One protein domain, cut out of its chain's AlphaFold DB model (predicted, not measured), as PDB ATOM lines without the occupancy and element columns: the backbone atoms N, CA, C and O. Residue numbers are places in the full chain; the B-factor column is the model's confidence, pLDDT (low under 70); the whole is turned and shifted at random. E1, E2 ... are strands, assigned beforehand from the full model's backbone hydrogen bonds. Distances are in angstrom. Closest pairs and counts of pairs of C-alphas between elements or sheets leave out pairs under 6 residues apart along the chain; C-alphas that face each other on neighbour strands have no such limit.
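This is residues 13 to 208 of the 509 residues of an uncharacterized protein of Candidatus Dadabacteria bacterium (UniProt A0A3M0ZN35). Two twisted sheets lie face to face as a sandwich, E2 - E3 - E6 - E12 - E8 - E9 - E11 in one layer and E1 - E4 - E5 - E13 - E7 - E10 in the other. Both are antiparallel throughout, the strands of the one layer run at 19 degrees to those of the other, and the chain passes back and forth between the layers. The printed part has 196 residues with thirteen named strands, E1 to E13 along the chain, and no named helix; the class is all strand, though under half of the residues, 91, are in named elements. The whole is compact and rounded, with a radius of gyration of the C-alphas of 16.0 A and spans of 43 by 33 by 32 A.

E1, residues 20 to 25, is an edge strand of the sheet of six. E2, residues 29 to 36, is an edge strand of the sheet of seven; the closest C-alphas of E1 and E2 are those of Ala 24 and Ser 31, 5.4 A apart. E2 forms a hairpin with E3, residues 44 to 51, with N 31 and O 49 within hydrogen-bond range at 2.9 A. E4, residues 57 to 63, is the antiparallel neighbour of E1, N 22 and O 60 at 2.8 A, and forms a hairpin with E5, residues 66 to 70, N 61 and O 68 at 2.9 A. E6, residues 77 to 83, is the antiparallel neighbour of E3, N 48 and O 80 at 2.8 A. E7, residues 109 to 117, bends by 52 degrees at residue 114. E8, residues 128 to 135, and E9, residues 144 to 150, form a hairpin, N 131 and O 147 at 2.8 A. Edge strand E10, residues 159 to 164, is antiparallel to E7, N 112 and O 161 at 2.9 A. Edge strand E11, residues 169 to 171, is antiparallel to E9, N 169 and O 146 at 2.8 A. E12, residues 180 to 188, has E6 and E8 as neighbours, N 81 and O 185 at 2.8 A, N 132 and O 184 at 2.8 A. E13, residues 200 to 207, bends by 61 degrees at residue 203; its neighbours are E5, N 202 and O 67 at 2.8 A, and E7, N 111 and O 206 at 2.8 A.

E1 begins at C-alpha 20 (-16.118, -45.249, -50.553). From first to last C-alpha E2 measures 24.4 A, E3 23.8 A, E12 23.1 A and E8 22.9 A. E13 ends at C-alpha 207 (6.422, -43.907, -53.661).

The C-alphas of Leu 55 and Gly 106, the two farthest apart, are 47.1 A apart. The printed part has no cut. The links E6 to E7, 25 residues, and E12 to E13, 11 residues, are long. The mean pLDDT of the printed part is 88.8; residues 119 to 125 and 190 to 196 are under 70.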
ATOM      1  N   LEU A  13      -0.511 -45.251 -55.184       88.56
ATOM      2  CA  LEU A  13      -1.370 -46.427 -54.966       88.56
ATOM      3  C   LEU A  13      -2.844 -46.081 -55.210       88.56
ATOM      4  O   LEU A  13      -3.625 -46.899 -55.699       88.56
ATOM      5  N   ASP A  14      -3.216 -44.858 -54.844       89.12
ATOM      6  CA  ASP A  14      -4.582 -44.371 -54.843       89.12
ATOM      7  C   ASP A  14      -4.598 -42.845 -54.935       89.12
ATOM      8  O   ASP A  14      -3.890 -42.167 -54.186       89.12
ATOM      9  N   ASN A  15      -5.436 -42.293 -55.814       85.12
ATOM     10  CA  ASN A  15      -5.650 -40.847 -55.891       85.12
ATOM     11  C   ASN A  15      -6.727 -40.343 -54.913       85.12
ATOM     12  O   ASN A  15      -7.023 -39.151 -54.904       85.12
ATOM     13  N   LEU A  16      -7.360 -41.246 -54.151       91.88
ATOM     14  CA  LEU A  16      -8.378 -40.983 -53.131       91.88
ATOM     15  C   LEU A  16      -9.612 -40.211 -53.652       91.88
ATOM     16  O   LEU A  16     -10.371 -39.616 -52.886       91.88
ATOM     17  N   THR A  17      -9.858 -40.232 -54.967       89.25
ATOM     18  CA  THR A  17     -11.041 -39.599 -55.586       89.25
ATOM     19  C   THR A  17     -12.260 -40.522 -55.627       89.25
ATOM     20  O   THR A  17     -13.394 -40.039 -55.613       89.25
ATOM     21  N   VAL A  18     -12.038 -41.840 -55.652       91.00
ATOM     22  CA  VAL A  18     -13.089 -42.862 -55.737       91.00
ATOM     23  C   VAL A  18     -13.835 -42.957 -54.408       91.00
ATOM     24  O   VAL A  18     -13.261 -43.379 -53.399       91.00
ATOM     25  N   ILE A  19     -15.118 -42.587 -54.430       96.31
ATOM     26  CA  ILE A  19     -15.962 -42.525 -53.234       96.31
ATOM     27  C   ILE A  19     -16.168 -43.918 -52.637       96.31
ATOM     28  O   ILE A  19     -16.612 -44.842 -53.320       96.31
ATOM     29  N   GLN A  20     -15.892 -44.043 -51.343       97.12
ATOM     30  CA  GLN A  20     -16.118 -45.249 -50.553       97.12
ATOM     31  C   GLN A  20     -16.311 -44.836 -49.097       97.12
ATOM     32  O   GLN A  20     -15.434 -44.195 -48.538       97.12
ATOM     33  N   ASN A  21     -17.435 -45.201 -48.481       97.31
ATOM     34  CA  ASN A  21     -17.747 -44.805 -47.107       97.31
ATOM     35  C   ASN A  21     -18.107 -46.052 -46.298       97.31
ATOM     36  O   ASN A  21     -18.952 -46.843 -46.727       97.31
ATOM     37  N   LEU A  22     -17.462 -46.230 -45.150       97.25
ATOM     38  CA  LEU A  22     -17.727 -47.294 -44.190       97.25
ATOM     39  C   LEU A  22     -18.061 -46.663 -42.841       97.25
ATOM     40  O   LEU A  22     -17.392 -45.729 -42.403       97.25
ATOM     41  N   THR A  23     -19.037 -47.247 -42.156       95.88
ATOM     42  CA  THR A  23     -19.328 -46.976 -40.747       95.88
ATOM     43  C   THR A  23     -19.334 -48.307 -40.008       95.88
ATOM     44  O   THR A  23     -19.940 -49.268 -40.490       95.88
ATOM     45  N   ALA A  24     -18.672 -48.366 -38.855       93.38
ATOM     46  CA  ALA A  24     -18.676 -49.514 -37.950       93.38
ATOM     47  C   ALA A  24     -19.096 -49.056 -36.548       93.38
ATOM     48  O   ALA A  24     -18.771 -47.943 -36.135       93.38
ATOM     49  N   SER A  25     -19.835 -49.891 -35.821       90.88
ATOM     50  CA  SER A  25     -20.321 -49.555 -34.483       90.88
ATOM     51  C   SER A  25     -20.600 -50.789 -33.636       90.88
ATOM     52  O   SER A  25     -20.872 -51.874 -34.155       90.88
ATOM     53  N   GLY A  26     -20.543 -50.607 -32.317       84.75
ATOM     54  CA  GLY A  26     -20.625 -51.704 -31.356       84.75
ATOM     55  C   GLY A  26     -19.299 -52.457 -31.221       84.75
ATOM     56  O   GLY A  26     -18.394 -52.328 -32.045       84.75
ATOM     57  N   SER A  27     -19.171 -53.234 -30.146       85.31
ATOM     58  CA  SER A  27     -17.942 -53.973 -29.856       85.31
ATOM     59  C   SER A  27     -17.846 -55.210 -30.750       85.31
ATOM     60  O   SER A  27     -18.767 -56.029 -30.771       85.31
ATOM     61  N   GLY A  28     -16.760 -55.319 -31.519       83.75
ATOM     62  CA  GLY A  28     -16.604 -56.328 -32.569       83.75
ATOM     63  C   GLY A  28     -17.387 -56.013 -33.850       83.75
ATOM     64  O   GLY A  28     -17.542 -56.893 -34.696       83.75
ATOM     65  N   GLY A  29     -17.900 -54.788 -34.007       89.88
ATOM     66  CA  GLY A  29     -18.578 -54.363 -35.228       89.88
ATOM     67  C   GLY A  29     -17.585 -54.214 -36.380       89.88
ATOM     68  O   GLY A  29     -16.666 -53.405 -36.291       89.88
ATOM     69  N   GLU A  30     -17.775 -54.956 -37.471       93.88
ATOM     70  CA  GLU A  30     -16.966 -54.841 -38.690       93.88
ATOM     71  C   GLU A  30     -17.821 -54.339 -39.861       93.88
ATOM     72  O   GLU A  30     -18.963 -54.760 -40.054       93.88
ATOM     73  N   SER A  31     -17.239 -53.457 -40.667       95.94
ATOM     74  CA  SER A  31     -17.754 -53.036 -41.966       95.94
ATOM     75  C   SER A  31     -16.653 -53.227 -43.002       95.94
ATOM     76  O   SER A  31     -15.491 -52.936 -42.728       95.94
ATOM     77  N   SER A  32     -16.980 -53.723 -44.192       96.81
ATOM     78  CA  SER A  32     -16.004 -53.882 -45.272       96.81
ATOM     79  C   SER A  32     -16.631 -53.644 -46.640       96.81
ATOM     80  O   SER A  32     -17.821 -53.881 -46.862       96.81
ATOM     81  N   SER A  33     -15.837 -53.126 -47.574       97.44
ATOM     82  CA  SER A  33     -16.259 -52.917 -48.960       97.44
ATOM     83  C   SER A  33     -15.066 -52.885 -49.914       97.44
ATOM     84  O   SER A  33     -13.911 -52.764 -49.505       97.44
ATOM     85  N   VAL A  34     -15.348 -52.991 -51.211       97.19
ATOM     86  CA  VAL A  34     -14.355 -52.882 -52.284       97.19
ATOM     87  C   VAL A  34     -14.858 -51.932 -53.363       97.19
ATOM     88  O   VAL A  34     -16.030 -51.981 -53.740       97.19
ATOM     89  N   VAL A  35     -13.963 -51.096 -53.879       95.94
ATOM     90  CA  VAL A  35     -14.193 -50.262 -55.066       95.94
ATOM     91  C   VAL A  35     -13.255 -50.668 -56.196       95.94
ATOM     92  O   VAL A  35     -12.197 -51.258 -55.965       95.94
ATOM     93  N   GLN A  36     -13.667 -50.383 -57.430       91.56
ATOM     94  CA  GLN A  36     -12.917 -50.699 -58.644       91.56
ATOM     95  C   GLN A  36     -12.913 -49.474 -59.556       91.56
ATOM     96  O   GLN A  36     -13.982 -48.970 -59.899       91.56
ATOM     97  N   ASP A  37     -11.730 -49.008 -59.941       89.00
ATOM     98  CA  ASP A  37     -11.536 -47.879 -60.850       89.00
ATOM     99  C   ASP A  37     -10.125 -47.928 -61.456       89.00
ATOM    100  O   ASP A  37      -9.190 -48.439 -60.838       89.00
ATOM    101  N   GLY A  38      -9.957 -47.389 -62.666       72.56
ATOM    102  CA  GLY A  38      -8.675 -47.397 -63.380       72.56
ATOM    103  C   GLY A  38      -7.583 -46.507 -62.775       72.56
ATOM    104  O   GLY A  38      -6.437 -46.608 -63.206       72.56
ATOM    105  N   SER A  39      -7.915 -45.642 -61.813       75.69
ATOM    106  CA  SER A  39      -6.955 -44.796 -61.089       75.69
ATOM    107  C   SER A  39      -6.356 -45.434 -59.829       75.69
ATOM    108  O   SER A  39      -5.467 -44.845 -59.218       75.69
ATOM    109  N   LEU A  40      -6.816 -46.630 -59.455       83.00
ATOM    110  CA  LEU A  40      -6.305 -47.407 -58.325       83.00
ATOM    111  C   LEU A  40      -5.185 -48.340 -58.802       83.00
ATOM    112  O   LEU A  40      -5.308 -48.960 -59.864       83.00
ATOM    113  N   ILE A  41      -4.129 -48.532 -58.011       84.81
ATOM    114  CA  ILE A  41      -3.116 -49.549 -58.317       84.81
ATOM    115  C   ILE A  41      -3.744 -50.954 -58.247       84.81
ATOM    116  O   ILE A  41      -4.535 -51.268 -57.358       84.81
ATOM    117  N   GLY A  42      -3.495 -51.786 -59.263       84.44
ATOM    118  CA  GLY A  42      -4.232 -53.047 -59.456       84.44
ATOM    119  C   GLY A  42      -5.722 -52.879 -59.811       84.44
ATOM    120  O   GLY A  42      -6.446 -53.870 -59.911       84.44
ATOM    121  N   GLY A  43      -6.197 -51.646 -60.008       86.81
ATOM    122  CA  GLY A  43      -7.569 -51.304 -60.383       86.81
ATOM    123  C   GLY A  43      -8.612 -51.438 -59.268       86.81
ATOM    124  O   GLY A  43      -9.805 -51.311 -59.552       86.81
ATOM    125  N   LYS A  44      -8.208 -51.749 -58.025       91.75
ATOM    126  CA  LYS A  44      -9.124 -52.048 -56.907       91.75
ATOM    127  C   LYS A  44      -8.544 -51.639 -55.553       91.75
ATOM    128  O   LYS A  44      -7.361 -51.845 -55.307       91.75
ATOM    129  N   ARG A  45      -9.416 -51.164 -54.657       96.00
ATOM    130  CA  ARG A  45      -9.126 -50.917 -53.236       96.00
ATOM    131  C   ARG A  45     -10.168 -51.629 -52.382       96.00
ATOM    132  O   ARG A  45     -11.367 -51.380 -52.538       96.00
ATOM    133  N   LYS A  46      -9.722 -52.473 -51.453       97.75
ATOM    134  CA  LYS A  46     -10.546 -53.004 -50.357       97.75
ATOM    135  C   LYS A  46     -10.351 -52.107 -49.136       97.75
ATOM    136  O   LYS A  46      -9.244 -51.634 -48.895       97.75
ATOM    137  N   ALA A  47     -11.407 -51.894 -48.367       97.62
ATOM    138  CA  ALA A  47     -11.340 -51.225 -47.076       97.62
ATOM    139  C   ALA A  47     -12.148 -52.027 -46.052       97.62
ATOM    140  O   ALA A  47     -13.214 -52.559 -46.374       97.62
ATOM    141  N   ILE A  48     -11.618 -52.121 -44.838       96.44
ATOM    142  CA  ILE A  48     -12.201 -52.824 -43.697       96.44
ATOM    143  C   ILE A  48     -12.079 -51.889 -42.496       96.44
ATOM    144  O   ILE A  48     -11.012 -51.328 -42.258       96.44
ATOM    145  N   LEU A  49     -13.161 -51.719 -41.749       95.44
ATOM    146  CA  LEU A  49     -13.258 -50.853 -40.580       95.44
ATOM    147  C   LEU A  49     -13.803 -51.672 -39.411       95.44
ATOM    148  O   LEU A  49     -14.853 -52.307 -39.545       95.44
ATOM    149  N   ARG A  50     -13.103 -51.660 -38.276       92.25
ATOM    150  CA  ARG A  50     -13.463 -52.422 -37.073       92.25
ATOM    151  C   ARG A  50     -13.646 -51.495 -35.885       92.25
ATOM    152  O   ARG A  50     -12.776 -50.682 -35.604       92.25
ATOM    153  N   SER A  51     -14.760 -51.660 -35.184       90.06
ATOM    154  CA  SER A  51     -15.095 -50.980 -33.937       90.06
ATOM    155  C   SER A  51     -14.901 -51.936 -32.760       90.06
ATOM    156  O   SER A  51     -15.508 -53.010 -32.706       90.06
ATOM    157  N   ASN A  52     -14.087 -51.527 -31.790       83.81
ATOM    158  CA  ASN A  52     -13.906 -52.234 -30.521       83.81
ATOM    159  C   ASN A  52     -14.842 -51.672 -29.429       83.81
ATOM    160  O   ASN A  52     -15.238 -52.400 -28.513       83.81
ATOM    161  N   ALA A  53     -15.266 -50.411 -29.561       79.56
ATOM    162  CA  ALA A  53     -16.095 -49.702 -28.590       79.56
ATOM    163  C   ALA A  53     -17.607 -50.042 -28.675       79.56
ATOM    164  O   ALA A  53     -18.188 -50.066 -29.760       79.56
ATOM    165  N   PRO A  54     -18.309 -50.235 -27.538       71.06
ATOM    166  CA  PRO A  54     -19.695 -50.720 -27.523       71.06
ATOM    167  C   PRO A  54     -20.770 -49.692 -27.914       71.06
ATOM    168  O   PRO A  54     -21.863 -50.102 -28.297       71.06
ATOM    169  N   LEU A  55     -20.503 -48.384 -27.800       70.81
ATOM    170  CA  LEU A  55     -21.498 -47.309 -27.995       70.81
ATOM    171  C   LEU A  55     -21.056 -46.226 -28.998       70.81
ATOM    172  O   LEU A  55     -21.696 -45.182 -29.104       70.81
ATOM    173  N   SER A  56     -19.968 -46.472 -29.724       77.00
ATOM    174  CA  SER A  56     -19.330 -45.496 -30.612       77.00
ATOM    175  C   SER A  56     -19.510 -45.874 -32.081       77.00
ATOM    176  O   SER A  56     -19.710 -47.043 -32.410       77.00
ATOM    177  N   PHE A  57     -19.433 -44.873 -32.959       84.81
ATOM    178  CA  PHE A  57     -19.458 -45.038 -34.412       84.81
ATOM    179  C   PHE A  57     -18.123 -44.573 -34.977       84.81
ATOM    180  O   PHE A  57     -17.787 -43.400 -34.837       84.81
ATOM    181  N   LEU A  58     -17.391 -45.474 -35.620       90.88
ATOM    182  CA  LEU A  58     -16.203 -45.141 -36.399       90.88
ATOM    183  C   LEU A  58     -16.611 -44.920 -37.851       90.88
ATOM    184  O   LEU A  58     -17.518 -45.599 -38.347       90.88
ATOM    185  N   ASN A  59     -15.919 -44.017 -38.542       94.25
ATOM    186  CA  ASN A  59     -16.127 -43.773 -39.964       94.25
ATOM    187  C   ASN A  59     -14.803 -43.810 -40.729       94.25
ATOM    188  O   ASN A  59     -13.794 -43.282 -40.273       94.25
ATOM    189  N   LEU A  60     -14.842 -44.391 -41.925       96.81
ATOM    190  CA  LEU A  60     -13.754 -44.358 -42.894       96.81
ATOM    191  C   LEU A  60     -14.339 -43.937 -44.238       96.81
ATOM    192  O   LEU A  60     -15.099 -44.688 -44.855       96.81
ATOM    193  N   ASN A  61     -14.002 -42.729 -44.672       97.62
ATOM    194  CA  ASN A  61     -14.528 -42.121 -45.887       97.62
ATOM    195  C   ASN A  61     -13.402 -41.859 -46.882       97.62
ATOM    196  O   ASN A  61     -12.298 -41.478 -46.502       97.62
ATOM    197  N   PHE A  62     -13.706 -42.011 -48.162       97.50
ATOM    198  CA  PHE A  62     -12.822 -41.691 -49.273       97.50
ATOM    199  C   PHE A  62     -13.569 -40.795 -50.253       97.50
ATOM    200  O   PHE A  62     -14.748 -41.031 -50.536       97.50
ATOM    201  N   GLY A  63     -12.886 -39.809 -50.823       92.81
ATOM    202  CA  GLY A  63     -13.423 -38.979 -51.894       92.81
ATOM    203  C   GLY A  63     -12.722 -37.629 -51.993       92.81
ATOM    204  O   GLY A  63     -12.097 -37.155 -51.051       92.81
ATOM    205  N   GLY A  64     -12.825 -36.989 -53.159       89.31
ATOM    206  CA  GLY A  64     -12.284 -35.639 -53.365       89.31
ATOM    207  C   GLY A  64     -10.756 -35.516 -53.281       89.31
ATOM    208  O   GLY A  64     -10.260 -34.393 -53.277       89.31
ATOM    209  N   GLY A  65     -10.019 -36.632 -53.242       90.00
ATOM    210  CA  GLY A  65      -8.567 -36.648 -53.046       90.00
ATOM    211  C   GLY A  65      -8.131 -36.849 -51.593       90.00
ATOM    212  O   GLY A  65      -6.968 -36.613 -51.283       90.00
ATOM    213  N   VAL A  66      -9.044 -37.259 -50.704       94.94
ATOM    214  CA  VAL A  66      -8.771 -37.481 -49.277       94.94
ATOM    215  C   VAL A  66      -9.362 -38.817 -48.810       94.94
ATOM    216  O   VAL A  66     -10.454 -39.211 -49.228       94.94
ATOM    217  N   MET A  67      -8.639 -39.509 -47.928       97.00
ATOM    218  CA  MET A  67      -9.167 -40.530 -47.022       97.00
ATOM    219  C   MET A  67      -9.260 -39.910 -45.628       97.00
ATOM    220  O   MET A  67      -8.260 -39.402 -45.132       97.00
ATOM    221  N   ALA A  68     -10.432 -39.980 -45.008       96.00
ATOM    222  CA  ALA A  68     -10.678 -39.525 -43.646       96.00
ATOM    223  C   ALA A  68     -11.079 -40.721 -42.770       96.00
ATOM    224  O   ALA A  68     -12.147 -41.312 -42.977       96.00
ATOM    225  N   TYR A  69     -10.227 -41.078 -41.811       93.94
ATOM    226  CA  TYR A  69     -10.577 -41.929 -40.673       93.94
ATOM    227  C   TYR A  69     -11.010 -41.020 -39.523       93.94
ATOM    228  O   TYR A  69     -10.327 -40.041 -39.228       93.94
ATOM    229  N   SER A  70     -12.152 -41.312 -38.905       90.44
ATOM    230  CA  SER A  70     -12.667 -40.525 -37.787       90.44
ATOM    231  C   SER A  70     -13.249 -41.424 -36.711       90.44
ATOM    232  O   SER A  70     -14.100 -42.289 -36.970       90.44
ATOM    233  N   GLU A  71     -12.795 -41.172 -35.493       87.00
ATOM    234  CA  GLU A  71     -13.159 -41.887 -34.288       87.00
ATOM    235  C   GLU A  71     -13.595 -40.891 -33.197       87.00
ATOM    236  O   GLU A  71     -12.928 -39.885 -32.974       87.00
ATOM    237  N   PRO A  72     -14.707 -41.129 -32.479       81.12
ATOM    238  CA  PRO A  72     -15.150 -40.242 -31.406       81.12
ATOM    239  C   PRO A  72     -14.328 -40.438 -30.120       81.12
ATOM    240  O   PRO A  72     -13.678 -41.457 -29.921       81.12
ATOM    241  N   ALA A  73     -14.457 -39.520 -29.156       77.62
ATOM    242  CA  ALA A  73     -13.733 -39.555 -27.872       77.62
ATOM    243  C   ALA A  73     -14.051 -40.735 -26.922       77.62
ATOM    244  O   ALA A  73     -13.486 -40.824 -25.833       77.62
ATOM    245  N   SER A  74     -14.936 -41.647 -27.324       75.31
ATOM    246  CA  SER A  74     -15.193 -42.939 -26.672       75.31
ATOM    247  C   SER A  74     -15.083 -44.120 -27.645       75.31
ATOM    248  O   SER A  74     -15.610 -45.203 -27.372       75.31
ATOM    249  N   GLY A  75     -14.531 -43.895 -28.837       76.75
ATOM    250  CA  GLY A  75     -14.209 -44.930 -29.808       76.75
ATOM    251  C   GLY A  75     -12.985 -45.742 -29.390       76.75
ATOM    252  O   GLY A  75     -12.412 -45.503 -28.336       76.75
ATOM    253  N   THR A  76     -12.721 -46.774 -30.178       83.50
ATOM    254  CA  THR A  76     -11.481 -47.559 -30.305       83.50
ATOM    255  C   THR A  76     -11.719 -48.463 -31.512       83.50
ATOM    256  O   THR A  76     -12.850 -48.953 -31.703       83.50
ATOM    257  N   GLY A  77     -10.702 -48.736 -32.319       86.75
ATOM    258  CA  GLY A  77     -10.871 -49.541 -33.516       86.75
ATOM    259  C   GLY A  77      -9.621 -49.754 -34.356       86.75
ATOM    260  O   GLY A  77      -8.516 -49.972 -33.870       86.75
ATOM    261  N   SER A  78      -9.852 -49.885 -35.659       90.38
ATOM    262  CA  SER A  78      -8.809 -49.943 -36.685       90.38
ATOM    263  C   SER A  78      -9.421 -49.836 -38.076       90.38
ATOM    264  O   SER A  78     -10.568 -50.245 -38.307       90.38
ATOM    265  N   ALA A  79      -8.627 -49.350 -39.025       94.50
ATOM    266  CA  ALA A  79      -8.940 -49.403 -40.446       94.50
ATOM    267  C   ALA A  79      -7.818 -50.115 -41.211       94.50
ATOM    268  O   ALA A  79      -6.656 -49.739 -41.109       94.50
ATOM    269  N   THR A  80      -8.178 -51.114 -42.016       96.56
ATOM    270  CA  THR A  80      -7.266 -51.823 -42.923       96.56
ATOM    271  C   THR A  80      -7.668 -51.516 -44.362       96.56
ATOM    272  O   THR A  80      -8.809 -51.760 -44.768       96.56
ATOM    273  N   ILE A  81      -6.729 -51.005 -45.153       97.81
ATOM    274  CA  ILE A  81      -6.905 -50.662 -46.562       97.81
ATOM    275  C   ILE A  81      -5.944 -51.521 -47.387       97.81
ATOM    276  O   ILE A  81      -4.760 -51.601 -47.069       97.81
ATOM    277  N   VAL A  82      -6.446 -52.185 -48.430       98.25
ATOM    278  CA  VAL A  82      -5.682 -53.171 -49.211       98.25
ATOM    279  C   VAL A  82      -5.761 -52.875 -50.706       98.25
ATOM    280  O   VAL A  82      -6.855 -52.771 -51.270       98.25
ATOM    281  N   TRP A  83      -4.595 -52.846 -51.350       97.81
ATOM    282  CA  TRP A  83      -4.428 -52.823 -52.801       97.81
ATOM    283  C   TRP A  83      -3.753 -54.122 -53.248       97.81
ATOM    284  O   TRP A  83      -2.535 -54.288 -53.155       97.81
ATOM    285  N   ASP A  84      -4.566 -55.073 -53.705       96.31
ATOM    286  CA  ASP A  84      -4.138 -56.418 -54.107       96.31
ATOM    287  C   ASP A  84      -4.738 -56.871 -55.450       96.31
ATOM    288  O   ASP A  84      -4.698 -58.048 -55.802       96.31
ATOM    289  N   GLY A  85      -5.348 -55.950 -56.203       91.38
ATOM    290  CA  GLY A  85      -5.967 -56.241 -57.499       91.38
ATOM    291  C   GLY A  85      -7.140 -57.233 -57.459       91.38
ATOM    292  O   GLY A  85      -7.607 -57.678 -58.516       91.38
ATOM    293  N   ASP A  86      -7.669 -57.582 -56.283       91.56
ATOM    294  CA  ASP A  86      -8.747 -58.557 -56.108       91.56
ATOM    295  C   ASP A  86     -10.037 -57.947 -55.506       91.56
ATOM    296  O   ASP A  86     -10.071 -56.805 -55.056       91.56
ATOM    297  N   THR A  87     -11.156 -58.675 -55.580       92.50
ATOM    298  CA  THR A  87     -12.475 -58.244 -55.076       92.50
ATOM    299  C   THR A  87     -12.898 -58.882 -53.755       92.50
ATOM    300  O   THR A  87     -13.872 -58.427 -53.160       92.50
ATOM    301  N   ASN A  88     -12.231 -59.938 -53.288       93.88
ATOM    302  CA  ASN A  88     -12.630 -60.640 -52.073       93.88
ATOM    303  C   ASN A  88     -12.176 -59.870 -50.823       93.88
ATOM    304  O   ASN A  88     -11.021 -59.964 -50.422       93.88
ATOM    305  N   VAL A  89     -13.078 -59.116 -50.193       92.56
ATOM    306  CA  VAL A  89     -12.776 -58.324 -48.982       92.56
ATOM    307  C   VAL A  89     -12.277 -59.155 -47.792       92.56
ATOM    308  O   VAL A  89     -11.655 -58.597 -46.896       92.56
ATOM    309  N   SER A  90     -12.502 -60.473 -47.782       90.69
ATOM    310  CA  SER A  90     -12.099 -61.369 -46.688       90.69
ATOM    311  C   SER A  90     -10.716 -62.008 -46.866       90.69
ATOM    312  O   SER A  90     -10.269 -62.712 -45.965       90.69
ATOM    313  N   LEU A  91     -10.047 -61.822 -48.011       94.00
ATOM    314  CA  LEU A  91      -8.732 -62.406 -48.303       94.00
ATOM    315  C   LEU A  91      -7.819 -61.389 -48.993       94.00
ATOM    316  O   LEU A  91      -8.277 -60.602 -49.819       94.00
ATOM    317  N   ILE A  92      -6.518 -61.461 -48.713       96.56
ATOM    318  CA  ILE A  92      -5.491 -60.706 -49.438       96.56
ATOM    319  C   ILE A  92      -4.926 -61.602 -50.543       96.56
ATOM    320  O   ILE A  92      -4.497 -62.727 -50.287       96.56
ATOM    321  N   LYS A  93      -4.897 -61.101 -51.777       96.50
ATOM    322  CA  LYS A  93      -4.210 -61.742 -52.900       96.50
ATOM    323  C   LYS A  93      -2.769 -61.229 -52.965       96.50
ATOM    324  O   LYS A  93      -2.476 -60.275 -53.675       96.50
ATOM    325  N   TYR A  94      -1.868 -61.872 -52.226       97.62
ATOM    326  CA  TYR A  94      -0.503 -61.382 -51.968       97.62
ATOM    327  C   TYR A  94       0.357 -61.079 -53.203       97.62
ATOM    328  O   TYR A  94       1.248 -60.248 -53.119       97.62
ATOM    329  N   ASN A  95       0.075 -61.694 -54.356       93.81
ATOM    330  CA  ASN A  95       0.751 -61.428 -55.632       93.81
ATOM    331  C   ASN A  95      -0.127 -60.689 -56.665       93.81
ATOM    332  O   ASN A  95       0.171 -60.682 -57.862       93.81
ATOM    333  N   GLY A  96      -1.262 -60.139 -56.242       90.44
ATOM    334  CA  GLY A  96      -2.341 -59.733 -57.135       90.44
ATOM    335  C   GLY A  96      -2.112 -58.454 -57.943       90.44
ATOM    336  O   GLY A  96      -2.790 -58.287 -58.958       90.44
ATOM    337  N   LEU A  97      -1.132 -57.625 -57.568       89.44
ATOM    338  CA  LEU A  97      -0.634 -56.502 -58.374       89.44
ATOM    339  C   LEU A  97       0.278 -56.947 -59.533       89.44
ATOM    340  O   LEU A  97       0.469 -56.186 -60.476       89.44
ATOM    341  N   GLY A  98       0.794 -58.183 -59.508       86.88
ATOM    342  CA  GLY A  98       1.547 -58.767 -60.623       86.88
ATOM    343  C   GLY A  98       3.023 -58.366 -60.722       86.88
ATOM    344  O   GLY A  98       3.579 -58.467 -61.812       86.88
ATOM    345  N   GLY A  99       3.654 -57.940 -59.621       91.12
ATOM    346  CA  GLY A  99       5.086 -57.617 -59.591       91.12
ATOM    347  C   GLY A  99       5.382 -56.204 -60.080       91.12
ATOM    348  O   GLY A  99       6.177 -56.021 -60.998       91.12
ATOM    349  N   ILE A 100       4.715 -55.205 -59.497       86.44
ATOM    350  CA  ILE A 100       4.951 -53.798 -59.844       86.44
ATOM    351  C   ILE A 100       6.283 -53.351 -59.237       86.44
ATOM    352  O   ILE A 100       6.510 -53.500 -58.040       86.44
ATOM    353  N   ASP A 101       7.140 -52.771 -60.068       91.00
ATOM    354  CA  ASP A 101       8.412 -52.189 -59.657       91.00
ATOM    355  C   ASP A 101       8.187 -50.817 -58.999       91.00
ATOM    356  O   ASP A 101       7.852 -49.843 -59.677       91.00
ATOM    357  N   PHE A 102       8.353 -50.753 -57.675       91.38
ATOM    358  CA  PHE A 102       8.263 -49.533 -56.859       91.38
ATOM    359  C   PHE A 102       9.583 -48.745 -56.831       91.38
ATOM    360  O   PHE A 102       9.665 -47.742 -56.135       91.38
ATOM    361  N   THR A 103      10.615 -49.181 -57.559       87.94
ATOM    362  CA  THR A 103      11.892 -48.461 -57.730       87.94
ATOM    363  C   THR A 103      12.018 -47.814 -59.114       87.94
ATOM    364  O   THR A 103      12.979 -47.096 -59.394       87.94
ATOM    365  N   LYS A 104      11.048 -48.057 -60.004       82.31
ATOM    366  CA  LYS A 104      11.088 -47.688 -61.429       82.31
ATOM    367  C   LYS A 104      11.079 -46.177 -61.689       82.31
ATOM    368  O   LYS A 104      11.631 -45.690 -62.681       82.31
ATOM    369  N   ASP A 105      10.465 -45.445 -60.769       71.75
ATOM    370  CA  ASP A 105      10.462 -43.989 -60.630       71.75
ATOM    371  C   ASP A 105      11.645 -43.469 -59.785       71.75
ATOM    372  O   ASP A 105      11.625 -42.345 -59.280       71.75
ATOM    373  N   GLY A 106      12.687 -44.294 -59.633       76.31
ATOM    374  CA  GLY A 106      13.895 -44.008 -58.865       76.31
ATOM    375  C   GLY A 106      13.676 -43.961 -57.354       76.31
ATOM    376  O   GLY A 106      14.607 -43.640 -56.614       76.31
ATOM    377  N   ALA A 107      12.463 -44.276 -56.890       83.94
ATOM    378  CA  ALA A 107      12.091 -44.149 -55.499       83.94
ATOM    379  C   ALA A 107      12.973 -44.963 -54.549       83.94
ATOM    380  O   ALA A 107      13.467 -46.053 -54.849       83.94
ATOM    381  N   THR A 108      13.130 -44.399 -53.358       90.12
ATOM    382  CA  THR A 108      13.882 -44.968 -52.234       90.12
ATOM    383  C   THR A 108      13.006 -45.202 -51.007       90.12
ATOM    384  O   THR A 108      13.435 -45.868 -50.060       90.12
ATOM    385  N   SER A 109      11.783 -44.671 -51.028       91.94
ATOM    386  CA  SER A 109      10.836 -44.686 -49.917       91.94
ATOM    387  C   SER A 109       9.407 -44.833 -50.429       91.94
ATOM    388  O   SER A 109       9.085 -44.410 -51.540       91.94
ATOM    389  N   MET A 110       8.511 -45.331 -49.576       93.75
ATOM    390  CA  MET A 110       7.090 -45.003 -49.717       93.75
ATOM    391  C   MET A 110       6.796 -43.683 -49.014       93.75
ATOM    392  O   MET A 110       7.331 -43.433 -47.941       93.75
ATOM    393  N   ARG A 111       5.941 -42.849 -49.600       93.06
ATOM    394  CA  ARG A 111       5.528 -41.556 -49.060       93.06
ATOM    395  C   ARG A 111       4.060 -41.587 -48.661       93.06
ATOM    396  O   ARG A 111       3.200 -42.008 -49.438       93.06
ATOM    397  N   ILE A 112       3.782 -41.064 -47.473       93.94
ATOM    398  CA  ILE A 112       2.439 -40.772 -46.969       93.94
ATOM    399  C   ILE A 112       2.333 -39.267 -46.726       93.94
ATOM    400  O   ILE A 112       3.226 -38.690 -46.106       93.94
ATOM    401  N   ILE A 113       1.253 -38.633 -47.186       92.75
ATOM    402  CA  ILE A 113       0.947 -37.233 -46.849       92.75
ATOM    403  C   ILE A 113      -0.330 -37.197 -46.011       92.75
ATOM    404  O   ILE A 113      -1.421 -37.508 -46.495       92.75
ATOM    405  N   ILE A 114      -0.168 -36.799 -44.753       93.06
ATOM    406  CA  ILE A 114      -1.229 -36.564 -43.776       93.06
ATOM    407  C   ILE A 114      -1.571 -35.076 -43.823       93.06
ATOM    408  O   ILE A 114      -0.708 -34.238 -43.570       93.06
ATOM    409  N   LEU A 115      -2.816 -34.730 -44.145       92.69
ATOM    410  CA  LEU A 115      -3.285 -33.342 -44.129       92.69
ATOM    411  C   LEU A 115      -3.554 -32.845 -42.711       92.69
ATOM    412  O   LEU A 115      -3.289 -31.684 -42.411       92.69
ATOM    413  N   SER A 116      -4.119 -33.710 -41.873       88.62
ATOM    414  CA  SER A 116      -4.643 -33.367 -40.556       88.62
ATOM    415  C   SER A 116      -4.601 -34.601 -39.652       88.62
ATOM    416  O   SER A 116      -4.785 -35.726 -40.119       88.62
ATOM    417  N   TYR A 117      -4.298 -34.391 -38.370       87.94
ATOM    418  CA  TYR A 117      -4.293 -35.446 -37.362       87.94
ATOM    419  C   TYR A 117      -4.613 -34.857 -35.979       87.94
ATOM    420  O   TYR A 117      -3.961 -33.897 -35.569       87.94
ATOM    421  N   ASN A 118      -5.625 -35.403 -35.292       77.56
ATOM    422  CA  ASN A 118      -6.034 -35.088 -33.911       77.56
ATOM    423  C   ASN A 118      -5.868 -33.597 -33.518       77.56
ATOM    424  O   ASN A 118      -5.086 -33.228 -32.638       77.56
ATOM    425  N   ILE A 119      -6.618 -32.716 -34.196       60.44
ATOM    426  CA  ILE A 119      -6.482 -31.243 -34.117       60.44
ATOM    427  C   ILE A 119      -6.752 -30.678 -32.696       60.44
ATOM    428  O   ILE A 119      -6.438 -29.519 -32.423       60.44
ATOM    429  N   GLY A 120      -7.304 -31.478 -31.774       57.84
ATOM    430  CA  GLY A 120      -7.628 -31.073 -30.400       57.84
ATOM    431  C   GLY A 120      -6.615 -31.462 -29.311       57.84
ATOM    432  O   GLY A 120      -6.507 -30.728 -28.331       57.84
ATOM    433  N   ASN A 121      -5.889 -32.583 -29.444       62.91
ATOM    434  CA  ASN A 121      -4.990 -33.113 -28.399       62.91
ATOM    435  C   ASN A 121      -3.688 -33.723 -28.978       62.91
ATOM    436  O   ASN A 121      -3.415 -34.914 -28.783       62.91
ATOM    437  N   PRO A 122      -2.845 -32.939 -29.678       57.66
ATOM    438  CA  PRO A 122      -1.647 -33.462 -30.331       57.66
ATOM    439  C   PRO A 122      -0.652 -34.061 -29.321       57.66
ATOM    440  O   PRO A 122      -0.061 -33.348 -28.509       57.66
ATOM    441  N   GLY A 123      -0.424 -35.376 -29.417       55.56
ATOM    442  CA  GLY A 123       0.615 -36.096 -28.670       55.56
ATOM    443  C   GLY A 123       0.186 -36.767 -27.359       55.56
ATOM    444  O   GLY A 123       1.057 -37.263 -26.649       55.56
ATOM    445  N   VAL A 124      -1.111 -36.809 -27.027       59.50
ATOM    446  CA  VAL A 124      -1.604 -37.566 -25.852       59.50
ATOM    447  C   VAL A 124      -1.761 -39.060 -26.171       59.50
ATOM    448  O   VAL A 124      -1.454 -39.904 -25.333       59.50
ATOM    449  N   TYR A 125      -2.200 -39.367 -27.392       63.72
ATOM    450  CA  TYR A 125      -2.637 -40.685 -27.850       63.72
ATOM    451  C   TYR A 125      -2.103 -40.920 -29.269       63.72
ATOM    452  O   TYR A 125      -2.646 -40.343 -30.207       63.72
ATOM    453  N   PRO A 126      -0.983 -41.638 -29.456       71.25
ATOM    454  CA  PRO A 126      -0.327 -41.708 -30.754       71.25
ATOM    455  C   PRO A 126      -0.873 -42.877 -31.586       71.25
ATOM    456  O   PRO A 126      -0.546 -44.038 -31.346       71.25
ATOM    457  N   THR A 127      -1.697 -42.579 -32.592       80.62
ATOM    458  CA  THR A 127      -2.157 -43.561 -33.590       80.62
ATOM    459  C   THR A 127      -0.958 -44.140 -34.326       80.62
ATOM    460  O   THR A 127      -0.004 -43.423 -34.648       80.62
ATOM    461  N   VAL A 128      -1.004 -45.430 -34.636       86.31
ATOM    462  CA  VAL A 128       0.075 -46.121 -35.336       86.31
ATOM    463  C   VAL A 128      -0.328 -46.386 -36.778       86.31
ATOM    464  O   VAL A 128      -1.300 -47.088 -37.051       86.31
ATOM    465  N   ILE A 129       0.477 -45.877 -37.712       91.19
ATOM    466  CA  ILE A 129       0.425 -46.319 -39.104       91.19
ATOM    467  C   ILE A 129       1.377 -47.502 -39.253       91.19
ATOM    468  O   ILE A 129       2.575 -47.406 -38.960       91.19
ATOM    469  N   LYS A 130       0.844 -48.615 -39.754       95.19
ATOM    470  CA  LYS A 130       1.624 -49.753 -40.229       95.19
ATOM    471  C   LYS A 130       1.370 -49.937 -41.718       95.19
ATOM    472  O   LYS A 130       0.229 -49.987 -42.161       95.19
ATOM    473  N   VAL A 131       2.437 -50.085 -42.493       97.81
ATOM    474  CA  VAL A 131       2.352 -50.415 -43.915       97.81
ATOM    475  C   VAL A 131       3.051 -51.737 -44.161       97.81
ATOM    476  O   VAL A 131       4.223 -51.890 -43.826       97.81
ATOM    477  N   THR A 132       2.337 -52.690 -44.748       98.50
ATOM    478  CA  THR A 132       2.853 -54.013 -45.111       98.50
ATOM    479  C   THR A 132       2.857 -54.134 -46.629       98.50
ATOM    480  O   THR A 132       1.833 -53.912 -47.272       98.50
ATOM    481  N   VAL A 133       3.999 -54.484 -47.209       98.56
ATOM    482  CA  VAL A 133       4.165 -54.681 -48.654       98.56
ATOM    483  C   VAL A 133       4.541 -56.138 -48.870       98.56
ATOM    484  O   VAL A 133       5.542 -56.587 -48.315       98.56
ATOM    485  N   TYR A 134       3.754 -56.875 -49.648       98.62
ATOM    486  CA  TYR A 134       3.987 -58.288 -49.962       98.62
ATOM    487  C   TYR A 134       4.777 -58.449 -51.258       98.62
ATOM    488  O   TYR A 134       4.660 -57.639 -52.179       98.62
ATOM    489  N   ASP A 135       5.556 -59.520 -51.335       98.31
ATOM    490  CA  ASP A 135       6.380 -59.849 -52.492       98.31
ATOM    491  C   ASP A 135       5.594 -60.654 -53.538       98.31
ATOM    492  O   ASP A 135       4.913 -61.627 -53.205       98.31
ATOM    493  N   SER A 136       5.690 -60.293 -54.822       96.88
ATOM    494  CA  SER A 136       4.905 -60.972 -55.865       96.88
ATOM    495  C   SER A 136       5.337 -62.421 -56.138       96.88
ATOM    496  O   SER A 136       4.540 -63.204 -56.669       96.88
ATOM    497  N   SER A 137       6.560 -62.800 -55.746       96.25
ATOM    498  CA  SER A 137       7.087 -64.160 -55.920       96.25
ATOM    499  C   SER A 137       6.493 -65.185 -54.948       96.25
ATOM    500  O   SER A 137       6.631 -66.384 -55.198       96.25
ATOM    501  N   ASP A 138       5.794 -64.747 -53.892       96.50
ATOM    502  CA  ASP A 138       5.160 -65.632 -52.910       96.50
ATOM    503  C   ASP A 138       3.624 -65.468 -52.853       96.50
ATOM    504  O   ASP A 138       3.091 -64.662 -52.085       96.50
ATOM    505  N   PRO A 139       2.868 -66.303 -53.592       94.38
ATOM    506  CA  PRO A 139       1.408 -66.323 -53.525       94.38
ATOM    507  C   PRO A 139       0.832 -66.740 -52.160       94.38
ATOM    508  O   PRO A 139      -0.380 -66.621 -51.975       94.38
ATOM    509  N   SER A 140       1.643 -67.264 -51.230       95.88
ATOM    510  CA  SER A 140       1.191 -67.686 -49.895       95.88
ATOM    511  C   SER A 140       1.184 -66.557 -48.857       95.88
ATOM    512  O   SER A 140       0.500 -66.686 -47.841       95.88
ATOM    513  N   GLY A 141       1.891 -65.451 -49.122       95.56
ATOM    514  CA  GLY A 141       1.976 -64.293 -48.225       95.56
ATOM    515  C   GLY A 141       2.938 -64.457 -47.044       95.56
ATOM    516  O   GLY A 141       2.862 -63.685 -46.089       95.56
ATOM    517  N   GLY A 142       3.836 -65.445 -47.080       97.00
ATOM    518  CA  GLY A 142       4.906 -65.610 -46.094       97.00
ATOM    519  C   GLY A 142       6.059 -64.617 -46.274       97.00
ATOM    520  O   GLY A 142       6.688 -64.242 -45.284       97.00
ATOM    521  N   LYS A 143       6.317 -64.171 -47.511       98.00
ATOM    522  CA  LYS A 143       7.360 -63.201 -47.882       98.00
ATOM    523  C   LYS A 143       6.785 -61.785 -48.009       98.00
ATOM    524  O   LYS A 143       6.037 -61.477 -48.940       98.00
ATOM    525  N   TYR A 144       7.131 -60.925 -47.058       98.50
ATOM    526  CA  TYR A 144       6.726 -59.518 -47.033       98.50
ATOM    527  C   TYR A 144       7.712 -58.674 -46.225       98.50
ATOM    528  O   TYR A 144       8.492 -59.209 -45.440       98.50
ATOM    529  N   SER A 145       7.636 -57.351 -46.337       98.56
ATOM    530  CA  SER A 145       8.255 -56.441 -45.368       98.56
ATOM    531  C   SER A 145       7.224 -55.449 -44.840       98.56
ATOM    532  O   SER A 145       6.276 -55.100 -45.545       98.56
ATOM    533  N   TYR A 146       7.398 -54.971 -43.607       98.19
ATOM    534  CA  TYR A 146       6.506 -53.968 -43.020       98.19
ATOM    535  C   TYR A 146       7.264 -52.820 -42.351       98.19
ATOM    536  O   TYR A 146       8.340 -53.004 -41.788       98.19
ATOM    537  N   TYR A 147       6.674 -51.631 -42.386       96.62
ATOM    538  CA  TYR A 147       7.106 -50.462 -41.631       96.62
ATOM    539  C   TYR A 147       6.001 -50.077 -40.653       96.62
ATOM    540  O   TYR A 147       4.821 -50.190 -40.985       96.62
ATOM    541  N   GLN A 148       6.354 -49.639 -39.447       92.81
ATOM    542  CA  GLN A 148       5.385 -49.250 -38.426       92.81
ATOM    543  C   GLN A 148       5.939 -48.091 -37.603       92.81
ATOM    544  O   GLN A 148       7.028 -48.206 -37.041       92.81
ATOM    545  N   GLN A 149       5.185 -46.996 -37.506       87.19
ATOM    546  CA  GLN A 149       5.570 -45.832 -36.712       87.19
ATOM    547  C   GLN A 149       4.324 -45.106 -36.165       87.19
ATOM    548  O   GLN A 149       3.317 -45.017 -36.872       87.19
ATOM    549  N   PRO A 150       4.371 -44.567 -34.933       86.25
ATOM    550  CA  PRO A 150       3.334 -43.666 -34.445       86.25
ATOM    551  C   PRO A 150       3.358 -42.331 -35.202       86.25
ATOM    552  O   PRO A 150       4.433 -41.807 -35.514       86.25
ATOM    553  N   ILE A 151       2.186 -41.766 -35.491       86.69
ATOM    554  CA  ILE A 151       2.071 -40.499 -36.221       86.69
ATOM    555  C   ILE A 151       2.687 -39.359 -35.379       86.69
ATOM    556  O   ILE A 151       2.363 -39.230 -34.195       86.69
ATOM    557  N   PRO A 152       3.576 -38.516 -35.946       85.38
ATOM    558  CA  PRO A 152       4.108 -37.351 -35.243       85.38
ATOM    559  C   PRO A 152       2.999 -36.373 -34.809       85.38
ATOM    560  O   PRO A 152       2.014 -36.217 -35.530       85.38
ATOM    561  N   PRO A 153       3.152 -35.649 -33.682       81.94
ATOM    562  CA  PRO A 153       2.168 -34.656 -33.255       81.94
ATOM    563  C   PRO A 153       1.901 -33.599 -34.335       81.94
ATOM    564  O   PRO A 153       2.832 -33.007 -34.885       81.94
ATOM    565  N   TYR A 154       0.625 -33.336 -34.622       83.88
ATOM    566  CA  TYR A 154       0.229 -32.358 -35.632       83.88
ATOM    567  C   TYR A 154       0.503 -30.924 -35.163       83.88
ATOM    568  O   TYR A 154       0.062 -30.502 -34.096       83.88
ATOM    569  N   THR A 155       1.225 -30.155 -35.983       82.75
ATOM    570  CA  THR A 155       1.657 -28.777 -35.670       82.75
ATOM    571  C   THR A 155       0.936 -27.711 -36.503       82.75
ATOM    572  O   THR A 155       1.413 -26.583 -36.624       82.75
ATOM    573  N   GLY A 156      -0.209 -28.054 -37.105       83.12
ATOM    574  CA  GLY A 156      -0.970 -27.151 -37.979       83.12
ATOM    575  C   GLY A 156      -0.515 -27.130 -39.444       83.12
ATOM    576  O   GLY A 156      -1.037 -26.332 -40.216       83.12
ATOM    577  N   ASN A 157       0.432 -27.992 -39.831       86.81
ATOM    578  CA  ASN A 157       0.887 -28.181 -41.210       86.81
ATOM    579  C   ASN A 157       0.815 -29.671 -41.590       86.81
ATOM    580  O   ASN A 157       1.048 -30.504 -40.709       86.81
ATOM    581  N   PRO A 158       0.575 -30.015 -42.872       90.19
ATOM    582  CA  PRO A 158       0.606 -31.398 -43.341       90.19
ATOM    583  C   PRO A 158       1.911 -32.117 -42.981       90.19
ATOM    584  O   PRO A 158       3.000 -31.549 -43.103       90.19
ATOM    585  N   ILE A 159       1.798 -33.376 -42.562       90.56
ATOM    586  CA  ILE A 159       2.929 -34.232 -42.201       90.56
ATOM    587  C   ILE A 159       3.244 -35.131 -43.398       90.56
ATOM    588  O   ILE A 159       2.400 -35.916 -43.829       90.56
ATOM    589  N   THR A 160       4.472 -35.053 -43.904       91.94
ATOM    590  CA  THR A 160       4.996 -36.012 -44.884       91.94
ATOM    591  C   THR A 160       5.801 -37.077 -44.151       91.94
ATOM    592  O   THR A 160       6.783 -36.756 -43.481       91.94
ATOM    593  N   LEU A 161       5.391 -38.336 -44.280       92.44
ATOM    594  CA  LEU A 161       6.132 -39.494 -43.787       92.44
ATOM    595  C   LEU A 161       6.766 -40.207 -44.979       92.44
ATOM    596  O   LEU A 161       6.075 -40.894 -45.730       92.44
ATOM    597  N   ASP A 162       8.076 -40.040 -45.134       92.44
ATOM    598  CA  ASP A 162       8.874 -40.861 -46.038       92.44
ATOM    599  C   ASP A 162       9.366 -42.091 -45.268       92.44
ATOM    600  O   ASP A 162       9.975 -41.975 -44.203       92.44
ATOM    601  N   LEU A 163       9.048 -43.270 -45.798       94.75
ATOM    602  CA  LEU A 163       9.286 -44.591 -45.226       94.75
ATOM    603  C   LEU A 163      10.341 -45.302 -46.098       94.75
ATOM    604  O   LEU A 163       9.968 -45.933 -47.093       94.75
ATOM    605  N   PRO A 164      11.652 -45.175 -45.811       95.81
ATOM    606  CA  PRO A 164      12.692 -45.708 -46.688       95.81
ATOM    607  C   PRO A 164      12.584 -47.227 -46.812       95.81
ATOM    608  O   PRO A 164      12.426 -47.911 -45.799       95.81
ATOM    609  N   PHE A 165      12.735 -47.770 -48.022       95.94
ATOM    610  CA  PHE A 165      12.673 -49.217 -48.273       95.94
ATOM    611  C   PHE A 165      13.672 -50.001 -47.407       95.94
ATOM    612  O   PHE A 165      13.364 -51.095 -46.939       95.94
ATOM    613  N   SER A 166      14.833 -49.403 -47.105       95.88
ATOM    614  CA  SER A 166      15.855 -49.944 -46.196       95.88
ATOM    615  C   SER A 166      15.392 -50.139 -44.749       95.88
ATOM    616  O   SER A 166      16.026 -50.882 -44.005       95.88
ATOM    617  N   ASN A 167      14.331 -49.445 -44.335       96.69
ATOM    618  CA  ASN A 167      13.847 -49.430 -42.957       96.69
ATOM    619  C   ASN A 167      12.620 -50.339 -42.762       96.69
ATOM    620  O   ASN A 167      12.153 -50.493 -41.634       96.69
ATOM    621  N   PHE A 168      12.089 -50.936 -43.834       97.88
ATOM    622  CA  PHE A 168      11.045 -51.951 -43.740       97.88
ATOM    623  C   PHE A 168      11.626 -53.249 -43.151       97.88
ATOM    624  O   PHE A 168      12.618 -53.787 -43.641       97.88
ATOM    625  N   ILE A 169      10.981 -53.775 -42.112       98.12
ATOM    626  CA  ILE A 169      11.374 -54.997 -41.408       98.12
ATOM    627  C   ILE A 169      10.962 -56.214 -42.258       98.12
ATOM    628  O   ILE A 169       9.766 -56.373 -42.525       98.12
ATOM    629  N   PRO A 170      11.903 -57.076 -42.688       98.00
ATOM    630  CA  PRO A 170      11.608 -58.208 -43.563       98.00
ATOM    631  C   PRO A 170      11.084 -59.432 -42.798       98.00
ATOM    632  O   PRO A 170      11.577 -59.786 -41.726       98.00
ATOM    633  N   VAL A 171      10.136 -60.141 -43.409       98.00
ATOM    634  CA  VAL A 171       9.578 -61.426 -42.964       98.00
ATOM    635  C   VAL A 171       9.608 -62.411 -44.139       98.00
ATOM    636  O   VAL A 171       9.405 -62.032 -45.290       98.00
ATOM    637  N   GLY A 172       9.955 -63.677 -43.877       95.81
ATOM    638  CA  GLY A 172      10.012 -64.728 -44.908       95.81
ATOM    639  C   GLY A 172      11.015 -64.487 -46.047       95.81
ATOM    640  O   GLY A 172      10.893 -65.090 -47.106       95.81
ATOM    641  N   GLY A 173      11.996 -63.603 -45.840       93.62
ATOM    642  CA  GLY A 173      12.951 -63.152 -46.860       93.62
ATOM    643  C   GLY A 173      12.807 -61.675 -47.239       93.62
ATOM    644  O   GLY A 173      13.732 -61.130 -47.832       93.62
ATOM    645  N   GLY A 174      11.711 -61.018 -46.842       95.25
ATOM    646  CA  GLY A 174      11.451 -59.616 -47.163       95.25
ATOM    647  C   GLY A 174      10.970 -59.400 -48.596       95.25
ATOM    648  O   GLY A 174      11.114 -60.267 -49.455       95.25
ATOM    649  N   THR A 175      10.397 -58.231 -48.848       97.44
ATOM    650  CA  THR A 175       9.928 -57.826 -50.174       97.44
ATOM    651  C   THR A 175      11.048 -57.276 -51.036       97.44
ATOM    652  O   THR A 175      11.750 -56.342 -50.647       97.44
ATOM    653  N   ASP A 176      11.149 -57.812 -52.247       97.00
ATOM    654  CA  ASP A 176      11.811 -57.152 -53.360       97.00
ATOM    655  C   ASP A 176      10.909 -56.020 -53.877       97.00
ATOM    656  O   ASP A 176       9.872 -56.254 -54.504       97.00
ATOM    657  N   PHE A 177      11.289 -54.771 -53.600       96.19
ATOM    658  CA  PHE A 177      10.541 -53.593 -54.049       96.19
ATOM    659  C   PHE A 177      10.564 -53.404 -55.577       96.19
ATOM    660  O   PHE A 177       9.758 -52.635 -56.093       96.19
ATOM    661  N   THR A 178      11.395 -54.145 -56.323       94.88
ATOM    662  CA  THR A 178      11.291 -54.214 -57.793       94.88
ATOM    663  C   THR A 178      10.149 -55.125 -58.268       94.88
ATOM    664  O   THR A 178       9.845 -55.169 -59.460       94.88
ATOM    665  N   SER A 179       9.486 -55.853 -57.357       95.06
ATOM    666  CA  SER A 179       8.468 -56.854 -57.690       95.06
ATOM    667  C   SER A 179       7.343 -56.954 -56.644       95.06
ATOM    668  O   SER A 179       7.043 -58.024 -56.103       95.06
ATOM    669  N   VAL A 180       6.663 -55.835 -56.377       97.00
ATOM    670  CA  VAL A 180       5.592 -55.749 -55.372       97.00
ATOM    671  C   VAL A 180       4.341 -56.537 -55.779       97.00
ATOM    672  O   VAL A 180       3.811 -56.411 -56.889       97.00
ATOM    673  N   GLY A 181       3.855 -57.360 -54.849       96.00
ATOM    674  CA  GLY A 181       2.703 -58.242 -55.005       96.00
ATOM    675  C   GLY A 181       1.385 -57.665 -54.480       96.00
ATOM    676  O   GLY A 181       0.369 -57.778 -55.168       96.00
ATOM    677  N   SER A 182       1.386 -57.025 -53.307       97.81
ATOM    678  CA  SER A 182       0.250 -56.257 -52.768       97.81
ATOM    679  C   SER A 182       0.701 -55.276 -51.680       97.81
ATOM    680  O   SER A 182       1.795 -55.411 -51.130       97.81
ATOM    681  N   VAL A 183      -0.141 -54.290 -51.361       98.38
ATOM    682  CA  VAL A 183       0.101 -53.327 -50.271       98.38
ATOM    683  C   VAL A 183      -1.088 -53.289 -49.316       98.38
ATOM    684  O   VAL A 183      -2.242 -53.280 -49.748       98.38
ATOM    685  N   VAL A 184      -0.795 -53.232 -48.019       98.31
ATOM    686  CA  VAL A 184      -1.751 -53.049 -46.926       98.31
ATOM    687  C   VAL A 184      -1.336 -51.837 -46.099       98.31
ATOM    688  O   VAL A 184      -0.195 -51.771 -45.640       98.31
ATOM    689  N   LEU A 185      -2.261 -50.907 -45.885       97.62
ATOM    690  CA  LEU A 185      -2.163 -49.844 -44.889       97.62
ATOM    691  C   LEU A 185      -3.097 -50.196 -43.728       97.62
ATOM    692  O   LEU A 185      -4.309 -50.280 -43.922       97.62
ATOM    693  N   ASP A 186      -2.537 -50.364 -42.537       95.81
ATOM    694  CA  ASP A 186      -3.276 -50.492 -41.286       95.81
ATOM    695  C   ASP A 186      -3.140 -49.192 -40.477       95.81
ATOM    696  O   ASP A 186      -2.032 -48.729 -40.190       95.81
ATOM    697  N   ILE A 187      -4.281 -48.623 -40.095       92.62
ATOM    698  CA  ILE A 187      -4.421 -47.582 -39.076       92.62
ATOM    699  C   ILE A 187      -4.837 -48.308 -37.797       92.62
ATOM    700  O   ILE A 187      -5.893 -48.951 -37.764       92.62
ATOM    701  N   LEU A 188      -3.977 -48.255 -36.782       85.69
ATOM    702  CA  LEU A 188      -4.098 -49.012 -35.538       85.69
ATOM    703  C   LEU A 188      -4.119 -48.063 -34.334       85.69
ATOM    704  O   LEU A 188      -3.291 -47.151 -34.256       85.69
ATOM    705  N   ASP A 189      -5.000 -48.340 -33.372       76.88
ATOM    706  CA  ASP A 189      -4.929 -47.769 -32.023       76.88
ATOM    707  C   ASP A 189      -3.557 -48.051 -31.376       76.88
ATOM    708  O   ASP A 189      -2.884 -49.042 -31.693       76.88
ATOM    709  N   ASP A 190      -3.152 -47.214 -30.415       65.94
ATOM    710  CA  ASP A 190      -1.992 -47.499 -29.567       65.94
ATOM    711  C   ASP A 190      -2.169 -48.861 -28.851       65.94
ATOM    712  O   ASP A 190      -3.152 -49.045 -28.124       65.94
ATOM    713  N   PRO A 191      -1.218 -49.814 -28.977       54.59
ATOM    714  CA  PRO A 191      -1.250 -51.085 -28.248       54.59
ATOM    715  C   PRO A 191      -1.305 -50.954 -26.714       54.59
ATOM    716  O   PRO A 191      -1.598 -51.945 -26.042       54.59
ATOM    717  N   ASN A 192      -1.053 -49.770 -26.143       58.97
ATOM    718  CA  ASN A 192      -1.248 -49.488 -24.717       58.97
ATOM    719  C   ASN A 192      -2.722 -49.233 -24.323       58.97
ATOM    720  O   ASN A 192      -3.017 -49.123 -23.132       58.97
ATOM    721  N   GLY A 193      -3.651 -49.161 -25.285       55.31
ATOM    722  CA  GLY A 193      -5.096 -49.050 -25.036       55.31
ATOM    723  C   GLY A 193      -5.561 -47.680 -24.533       55.31
ATOM    724  O   GLY A 193      -6.619 -47.583 -23.913       55.31
ATOM    725  N   SER A 194      -4.762 -46.635 -24.753       57.62
ATOM    726  CA  SER A 194      -5.035 -45.264 -24.312       57.62
ATOM    727  C   SER A 194      -5.807 -44.413 -25.322       57.62
ATOM    728  O   SER A 194      -6.413 -43.426 -24.914       57.62
ATOM    729  N   ASN A 195      -5.784 -44.761 -26.610       60.34
ATOM    730  CA  ASN A 195      -6.334 -43.902 -27.657       60.34
ATOM    731  C   ASN A 195      -7.863 -43.874 -27.651       60.34
ATOM    732  O   ASN A 195      -8.515 -44.915 -27.657       60.34
ATOM    733  N   THR A 196      -8.401 -42.658 -27.697       62.41
ATOM    734  CA  THR A 196      -9.746 -42.340 -28.181       62.41
ATOM    735  C   THR A 196      -9.682 -40.983 -28.902       62.41
ATOM    736  O   THR A 196      -8.777 -40.187 -28.635       62.41
ATOM    737  N   ALA A 197     -10.658 -40.678 -29.765       74.12
ATOM    738  CA  ALA A 197     -10.714 -39.449 -30.583       74.12
ATOM    739  C   ALA A 197      -9.685 -39.339 -31.733       74.12
ATOM    740  O   ALA A 197      -9.270 -38.231 -32.085       74.12
ATOM    741  N   ASP A 198      -9.258 -40.458 -32.321       81.69
ATOM    742  CA  ASP A 198      -8.309 -40.442 -33.439       81.69
ATOM    743  C   ASP A 198      -8.983 -40.038 -34.772       81.69
ATOM    744  O   ASP A 198      -9.568 -40.854 -35.484       81.69
ATOM    745  N   ASP A 199      -8.869 -38.753 -35.122       88.31
ATOM    746  CA  ASP A 199      -9.188 -38.203 -36.449       88.31
ATOM    747  C   ASP A 199      -7.913 -38.094 -37.309       88.31
ATOM    748  O   ASP A 199      -6.928 -37.481 -36.880       88.31
ATOM    749  N   LEU A 200      -7.933 -38.648 -38.528       91.44
ATOM    750  CA  LEU A 200      -6.801 -38.703 -39.462       91.44
ATOM    751  C   LEU A 200      -7.245 -38.470 -40.917       91.44
ATOM    752  O   LEU A 200      -7.971 -39.285 -41.488       91.44
ATOM    753  N   ASP A 201      -6.709 -37.418 -41.545       94.31
ATOM    754  CA  ASP A 201      -6.894 -37.116 -42.969       94.31
ATOM    755  C   ASP A 201      -5.613 -37.390 -43.774       94.31
ATOM    756  O   ASP A 201      -4.558 -36.807 -43.516       94.31
ATOM    757  N   LEU A 202      -5.717 -38.211 -44.817       94.50
ATOM    758  CA  LEU A 202      -4.640 -38.592 -45.736       94.50
ATOM    759  C   LEU A 202      -4.952 -38.113 -47.159       94.50
ATOM    760  O   LEU A 202      -6.054 -38.349 -47.647       94.50
ATOM    761  N   SER A 203      -3.989 -37.498 -47.853       93.19
ATOM    762  CA  SER A 203      -4.143 -37.043 -49.252       93.19
ATOM    763  C   SER A 203      -3.275 -37.781 -50.268       93.19
ATOM    764  O   SER A 203      -3.510 -37.668 -51.470       93.19
ATOM    765  N   PHE A 204      -2.273 -38.537 -49.818       90.88
ATOM    766  CA  PHE A 204      -1.414 -39.312 -50.707       90.88
ATOM    767  C   PHE A 204      -0.846 -40.550 -50.016       90.88
ATOM    768  O   PHE A 204      -0.404 -40.482 -48.868       90.88
ATOM    769  N   LEU A 205      -0.798 -41.648 -50.772       91.94
ATOM    770  CA  LEU A 205      -0.016 -42.841 -50.478       91.94
ATOM    771  C   LEU A 205       0.589 -43.367 -51.788       91.94
ATOM    772  O   LEU A 205      -0.125 -43.594 -52.771       91.94
ATOM    773  N   GLY A 206       1.902 -43.562 -51.799       90.94
ATOM    774  CA  GLY A 206       2.652 -43.973 -52.984       90.94
ATOM    775  C   GLY A 206       4.143 -44.094 -52.703       90.94
ATOM    776  O   GLY A 206       4.550 -44.222 -51.551       90.94
ATOM    777  N   THR A 207       4.959 -44.033 -53.743       91.69
ATOM    778  CA  THR A 207       6.422 -43.907 -53.661       91.69
ATOM    779  C   THR A 207       6.869 -42.441 -53.522       91.69
ATOM    780  O   THR A 207       6.066 -41.515 -53.686       91.69
ATOM    781  N   ASP A 208       8.144 -42.201 -53.193       85.12
ATOM    782  CA  ASP A 208       8.712 -40.850 -53.041       85.12
ATOM    783  C   ASP A 208       9.126 -40.164 -54.364       85.12
ATOM    784  O   ASP A 208       9.296 -38.940 -54.358       85.12
TER     785      ASP A 208